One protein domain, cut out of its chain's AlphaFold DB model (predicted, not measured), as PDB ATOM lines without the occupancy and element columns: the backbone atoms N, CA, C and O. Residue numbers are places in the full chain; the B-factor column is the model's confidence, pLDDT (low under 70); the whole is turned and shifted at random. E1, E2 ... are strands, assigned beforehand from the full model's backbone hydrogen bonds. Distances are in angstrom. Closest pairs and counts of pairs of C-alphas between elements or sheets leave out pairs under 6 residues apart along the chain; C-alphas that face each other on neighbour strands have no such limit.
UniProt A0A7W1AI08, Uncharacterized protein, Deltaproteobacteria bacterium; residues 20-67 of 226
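What this domain is: This is residues 20 to 67 of the 226 residues of an uncharacterized protein of Deltaproteobacteria bacterium (UniProt A0A7W1AI08). With little regular structure, the model is a long, thin ladder: E1 and E2 run out, E3 and E4 fold back beside them, and the unnamed residues 20 to 38 loop at the E1 and E4 end. The printed part has 48 residues, 15 of them in four named strands, E1 to E4 in chain order, with no named helix: all strand, in two antiparallel sheets, E1 - E4 and E2 - E3. It is loose, with a radius of gyration of the C-alphas of 13.8 A and spans of 41 by 19 by 13 A.

How they stand to each other: E1, residues 39 to 42, and E4, residues 62 to 65, are antiparallel at 155 degrees; N 40 and O 64, 2.9 A apart, are within hydrogen-bond range. E2, residues 47 to 49, and E3, residues 55 to 58, form an antiparallel hairpin at 154 degrees, with N 48 and O 57 at 2.8 A. E1 and E4 are each apart from E2 and E3.

Where its parts are: E1 begins at C-alpha 39 (-14.305, -38.694, -29.763) and spans 9.6 A, E2 6.2 A, E3 8.0 A; E4, 9.5 A, ends at C-alpha 65 (-12.924, -39.766, -25.394).

The domain as a whole: The C-alphas farthest apart, of Asp 33 and Ser 52, are 41.9 A apart. The printed part has no cut, and the three links are tight. pLDDT is under 70 in residues 25 to 27, 42 to 46 and 58 to 64.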
ATOM      1  N   LYS A  20     -21.551 -40.973 -28.754       83.31
ATOM      2  CA  LYS A  20     -20.399 -41.868 -28.933       83.31
ATOM      3  C   LYS A  20     -20.600 -42.722 -30.186       83.31
ATOM      4  O   LYS A  20     -21.724 -43.109 -30.495       83.31
ATOM      5  N   CYS A  21     -19.512 -43.001 -30.885       83.62
ATOM      6  CA  CYS A  21     -19.439 -43.963 -31.970       83.62
ATOM      7  C   CYS A  21     -18.876 -45.286 -31.462       83.62
ATOM      8  O   CYS A  21     -17.986 -45.315 -30.606       83.62
ATOM      9  N   ASP A  22     -19.402 -46.374 -32.016       82.31
ATOM     10  CA  ASP A  22     -18.936 -47.715 -31.705       82.31
ATOM     11  C   ASP A  22     -17.754 -48.097 -32.587       82.31
ATOM     12  O   ASP A  22     -17.746 -47.864 -33.799       82.31
ATOM     13  N   PHE A  23     -16.793 -48.789 -31.984       75.81
ATOM     14  CA  PHE A  23     -15.630 -49.331 -32.669       75.81
ATOM     15  C   PHE A  23     -15.603 -50.856 -32.543       75.81
ATOM     16  O   PHE A  23     -16.134 -51.454 -31.604       75.81
ATOM     17  N   THR A  24     -15.026 -51.505 -33.542       74.31
ATOM     18  CA  THR A  24     -14.672 -52.925 -33.503       74.31
ATOM     19  C   THR A  24     -13.431 -53.126 -32.635       74.31
ATOM     20  O   THR A  24     -12.673 -52.189 -32.391       74.31
ATOM     21  N   SER A  25     -13.168 -54.371 -32.231       66.19
ATOM     22  CA  SER A  25     -11.929 -54.747 -31.534       66.19
ATOM     23  C   SER A  25     -10.658 -54.496 -32.357       66.19
ATOM     24  O   SER A  25      -9.569 -54.519 -31.805       66.19
ATOM     25  N   ALA A  26     -10.786 -54.241 -33.664       66.25
ATOM     26  CA  ALA A  26      -9.693 -53.866 -34.558       66.25
ATOM     27  C   ALA A  26      -9.542 -52.337 -34.728       66.25
ATOM     28  O   ALA A  26      -8.840 -51.885 -35.632       66.25
ATOM     29  N   GLY A  27     -10.246 -51.526 -33.928       66.62
ATOM     30  CA  GLY A  27     -10.170 -50.059 -33.976       66.62
ATOM     31  C   GLY A  27     -10.878 -49.414 -35.174       66.62
ATOM     32  O   GLY A  27     -10.716 -48.220 -35.426       66.62
ATOM     33  N   GLN A  28     -11.675 -50.174 -35.930       73.81
ATOM     34  CA  GLN A  28     -12.482 -49.641 -37.034       73.81
ATOM     35  C   GLN A  28     -13.851 -49.193 -36.521       73.81
ATOM     36  O   GLN A  28     -14.467 -49.928 -35.749       73.81
ATOM     37  N   MET A  29     -14.346 -48.031 -36.963       77.69
ATOM     38  CA  MET A  29     -15.721 -47.603 -36.667       77.69
ATOM     39  C   MET A  29     -16.712 -48.640 -37.202       77.69
ATOM     40  O   MET A  29     -16.609 -49.051 -38.357       77.69
ATOM     41  N   LYS A  30     -17.664 -49.069 -36.364       83.31
ATOM     42  CA  LYS A  30     -18.744 -49.980 -36.781       83.31
ATOM     43  C   LYS A  30     -19.712 -49.298 -37.741       83.31
ATOM     44  O   LYS A  30     -20.219 -49.943 -38.651       83.31
ATOM     45  N   ASP A  31     -19.951 -48.013 -37.513       83.88
ATOM     46  CA  ASP A  31     -20.761 -47.156 -38.364       83.88
ATOM     47  C   ASP A  31     -19.850 -46.089 -38.994       83.88
ATOM     48  O   ASP A  31     -19.381 -45.200 -38.276       83.88
ATOM     49  N   PRO A  32     -19.547 -46.184 -40.301       78.50
ATOM     50  CA  PRO A  32     -18.662 -45.240 -40.977       78.50
ATOM     51  C   PRO A  32     -19.249 -43.824 -41.072       78.50
ATOM     52  O   PRO A  32     -18.481 -42.879 -41.247       78.50
ATOM     53  N   ASP A  33     -20.568 -43.668 -40.922       84.31
ATOM     54  CA  ASP A  33     -21.247 -42.369 -40.949       84.31
ATOM     55  C   ASP A  33     -21.395 -41.763 -39.541       84.31
ATOM     56  O   ASP A  33     -21.908 -40.649 -39.365       84.31
ATOM     57  N   CYS A  34     -20.931 -42.467 -38.506       82.44
ATOM     58  CA  CYS A  34     -20.964 -41.945 -37.156       82.44
ATOM     59  C   CYS A  34     -19.897 -40.863 -36.955       82.44
ATOM     60  O   CYS A  34     -18.696 -41.124 -36.919       82.44
ATOM     61  N   ALA A  35     -20.359 -39.631 -36.740       80.88
ATOM     62  CA  ALA A  35     -19.554 -38.543 -36.205       80.88
ATOM     63  C   ALA A  35     -19.902 -38.300 -34.729       80.88
ATOM     64  O   ALA A  35     -21.081 -38.198 -34.367       80.88
ATOM     65  N   SER A  36     -18.868 -38.180 -33.894       82.38
ATOM     66  CA  SER A  36     -18.964 -37.848 -32.473       82.38
ATOM     67  C   SER A  36     -18.096 -36.619 -32.175       82.38
ATOM     68  O   SER A  36     -16.883 -36.678 -32.377       82.38
ATOM     69  N   PRO A  37     -18.674 -35.516 -31.662       79.12
ATOM     70  CA  PRO A  37     -17.898 -34.366 -31.192       79.12
ATOM     71  C   PRO A  37     -17.014 -34.691 -29.978       79.12
ATOM     72  O   PRO A  37     -16.059 -33.971 -29.698       79.12
ATOM     73  N   SER A  38     -17.338 -35.759 -29.242       74.69
ATOM     74  CA  SER A  38     -16.640 -36.166 -28.022       74.69
ATOM     75  C   SER A  38     -15.536 -37.195 -28.253       74.69
ATOM     76  O   SER A  38     -14.851 -37.545 -27.297       74.69
ATOM     77  N   GLN A  39     -15.319 -37.678 -29.479       74.75
ATOM     78  CA  GLN A  39     -14.305 -38.694 -29.763       74.75
ATOM     79  C   GLN A  39     -13.322 -38.228 -30.835       74.75
ATOM     80  O   GLN A  39     -13.699 -37.904 -31.960       74.75
ATOM     81  N   ILE A  40     -12.033 -38.254 -30.495       73.50
ATOM     82  CA  ILE A  40     -10.939 -37.973 -31.425       73.50
ATOM     83  C   ILE A  40     -10.224 -39.285 -31.739       73.50
ATOM     84  O   ILE A  40      -9.730 -39.967 -30.842       73.50
ATOM     85  N   LEU A  41     -10.141 -39.621 -33.027       71.81
ATOM     86  CA  LEU A  41      -9.366 -40.764 -33.495       71.81
ATOM     87  C   LEU A  41      -7.908 -40.352 -33.702       71.81
ATOM     88  O   LEU A  41      -7.604 -39.570 -34.605       71.81
ATOM     89  N   VAL A  42      -6.998 -40.918 -32.909       69.75
ATOM     90  CA  VAL A  42      -5.560 -40.718 -33.092       69.75
ATOM     91  C   VAL A  42      -4.995 -41.925 -33.830       69.75
ATOM     92  O   VAL A  42      -4.762 -42.982 -33.249       69.75
ATOM     93  N   LYS A  43      -4.775 -41.771 -35.138       63.62
ATOM     94  CA  LYS A  43      -4.062 -42.772 -35.936       63.62
ATOM     95  C   LYS A  43      -2.562 -42.558 -35.777       63.62
ATOM     96  O   LYS A  43      -1.997 -41.649 -36.381       63.62
ATOM     97  N   LEU A  44      -1.936 -43.389 -34.955       63.78
ATOM     98  CA  LEU A  44      -0.486 -43.505 -34.886       63.78
ATOM     99  C   LEU A  44      -0.044 -44.591 -35.863       63.78
ATOM    100  O   LEU A  44      -0.399 -45.752 -35.703       63.78
ATOM    101  N   ASP A  45       0.722 -44.202 -36.875       65.12
ATOM    102  CA  ASP A  45       1.437 -45.143 -37.738       65.12
ATOM    103  C   ASP A  45       2.821 -45.390 -37.129       65.12
ATOM    104  O   ASP A  45       3.831 -44.823 -37.547       65.12
ATOM    105  N   THR A  46       2.843 -46.118 -36.011       66.44
ATOM    106  CA  THR A  46       4.079 -46.435 -35.293       66.44
ATOM    107  C   THR A  46       4.095 -47.907 -34.897       66.44
ATOM    108  O   THR A  46       3.063 -48.524 -34.635       66.44
ATOM    109  N   GLY A  47       5.289 -48.496 -34.900       74.12
ATOM    110  CA  GLY A  47       5.525 -49.881 -34.513       74.12
ATOM    111  C   GLY A  47       6.473 -49.950 -33.330       74.12
ATOM    112  O   GLY A  47       7.408 -49.154 -33.230       74.12
ATOM    113  N   LEU A  48       6.249 -50.910 -32.443       75.81
ATOM    114  CA  LEU A  48       7.253 -51.340 -31.488       75.81
ATOM    115  C   LEU A  48       8.282 -52.188 -32.229       75.81
ATOM    116  O   LEU A  48       7.918 -53.110 -32.956       75.81
ATOM    117  N   TYR A  49       9.556 -51.879 -32.021       81.31
ATOM    118  CA  TYR A  49      10.676 -52.661 -32.527       81.31
ATOM    119  C   TYR A  49      11.395 -53.307 -31.344       81.31
ATOM    120  O   TYR A  49      11.532 -52.694 -30.282       81.31
ATOM    121  N   ASN A  50      11.825 -54.555 -31.501       85.50
ATOM    122  CA  ASN A  50      12.618 -55.233 -30.479       85.50
ATOM    123  C   ASN A  50      14.057 -54.669 -30.432       85.50
ATOM    124  O   ASN A  50      14.447 -53.824 -31.238       85.50
ATOM    125  N   GLN A  51      14.874 -55.137 -29.482       82.81
ATOM    126  CA  GLN A  51      16.268 -54.679 -29.340       82.81
ATOM    127  C   GLN A  51      17.146 -55.002 -30.563       82.81
ATOM    128  O   GLN A  51      18.177 -54.362 -30.754       82.81
ATOM    129  N   SER A  52      16.736 -55.962 -31.399       85.44
ATOM    130  CA  SER A  52      17.366 -56.300 -32.680       85.44
ATOM    131  C   SER A  52      16.894 -55.424 -33.851       85.44
ATOM    132  O   SER A  52      17.404 -55.578 -34.958       85.44
ATOM    133  N   GLY A  53      15.972 -54.481 -33.625       81.75
ATOM    134  CA  GLY A  53      15.451 -53.571 -34.650       81.75
ATOM    135  C   GLY A  53      14.386 -54.189 -35.561       81.75
ATOM    136  O   GLY A  53      14.026 -53.590 -36.571       81.75
ATOM    137  N   GLU A  54      13.867 -55.368 -35.225       85.19
ATOM    138  CA  GLU A  54      12.789 -56.025 -35.962       85.19
ATOM    139  C   GLU A  54      11.431 -55.540 -35.456       85.19
ATOM    140  O   GLU A  54      11.236 -55.319 -34.257       85.19
ATOM    141  N   PHE A  55      10.480 -55.389 -36.375       81.38
ATOM    142  CA  PHE A  55       9.113 -55.011 -36.044       81.38
ATOM    143  C   PHE A  55       8.467 -56.084 -35.160       81.38
ATOM    144  O   PHE A  55       8.362 -57.243 -35.559       81.38
ATOM    145  N   ALA A  56       8.028 -55.691 -33.969       81.38
ATOM    146  CA  ALA A  56       7.353 -56.565 -33.023       81.38
ATOM    147  C   ALA A  56       5.833 -56.489 -33.199       81.38
ATOM    148  O   ALA A  56       5.188 -57.504 -33.449       81.38
ATOM    149  N   GLN A  57       5.257 -55.291 -33.087       75.75
ATOM    150  CA  GLN A  57       3.813 -55.079 -33.223       75.75
ATOM    151  C   GLN A  57       3.486 -53.606 -33.496       75.75
ATOM    152  O   GLN A  57       4.250 -52.734 -33.074       75.75
ATOM    153  N   PRO A  58       2.361 -53.295 -34.164       67.88
ATOM    154  CA  PRO A  58       1.896 -51.918 -34.282       67.88
ATOM    155  C   PRO A  58       1.490 -51.379 -32.905       67.88
ATOM    156  O   PRO A  58       1.002 -52.123 -32.053       67.88
ATOM    157  N   VAL A  59       1.685 -50.083 -32.679       68.88
ATOM    158  CA  VAL A  59       1.080 -49.391 -31.536       68.88
ATOM    159  C   VAL A  59      -0.413 -49.256 -31.820       68.88
ATOM    160  O   VAL A  59      -0.802 -48.810 -32.899       68.88
ATOM    161  N   GLU A  60      -1.256 -49.679 -30.877       63.50
ATOM    162  CA  GLU A  60      -2.706 -49.646 -31.065       63.50
ATOM    163  C   GLU A  60      -3.222 -48.225 -31.327       63.50
ATOM    164  O   GLU A  60      -2.817 -47.245 -30.692       63.50
ATOM    165  N   VAL A  61      -4.158 -48.140 -32.272       60.16
ATOM    166  CA  VAL A  61      -4.937 -46.933 -32.542       60.16
ATOM    167  C   VAL A  61      -5.829 -46.685 -31.333       60.16
ATOM    168  O   VAL A  61      -6.768 -47.437 -31.084       60.16
ATOM    169  N   ASN A  62      -5.544 -45.613 -30.602       63.22
ATOM    170  CA  ASN A  62      -6.333 -45.215 -29.449       63.22
ATOM    171  C   ASN A  62      -7.307 -44.098 -29.830       63.22
ATOM    172  O   ASN A  62      -6.974 -43.152 -30.551       63.22
ATOM    173  N   PHE A  63      -8.533 -44.210 -29.331       66.19
ATOM    174  CA  PHE A  63      -9.504 -43.127 -29.358       66.19
ATOM    175  C   PHE A  63      -9.407 -42.346 -28.053       66.19
ATOM    176  O   PHE A  63      -9.345 -42.916 -26.966       66.19
ATOM    177  N   VAL A  64      -9.410 -41.022 -28.164       69.50
ATOM    178  CA  VAL A  64      -9.508 -40.139 -27.005       69.50
ATOM    179  C   VAL A  64     -10.967 -39.751 -26.858       69.50
ATOM    180  O   VAL A  64     -11.529 -39.084 -27.728       69.50
ATOM    181  N   ASN A  65     -11.584 -40.188 -25.763       72.25
ATOM    182  CA  ASN A  65     -12.924 -39.766 -25.394       72.25
ATOM    183  C   ASN A  65     -12.831 -38.535 -24.485       72.25
ATOM    184  O   ASN A  65     -12.218 -38.577 -23.423       72.25
ATOM    185  N   LEU A  66     -13.444 -37.439 -24.919       71.44
ATOM    186  CA  LEU A  66     -13.500 -36.170 -24.204       71.44
ATOM    187  C   LEU A  66     -14.611 -36.135 -23.145       71.44
ATOM    188  O   LEU A  66     -14.696 -35.169 -22.395       71.44
ATOM    189  N   GLY A  67     -15.485 -37.146 -23.103       72.31
ATOM    190  CA  GLY A  67     -16.516 -37.272 -22.072       72.31
ATOM    191  C   GLY A  67     -17.563 -36.157 -22.091       72.31
ATOM    192  O   GLY A  67     -18.181 -35.893 -21.063       72.31
TER     193      GLY A  67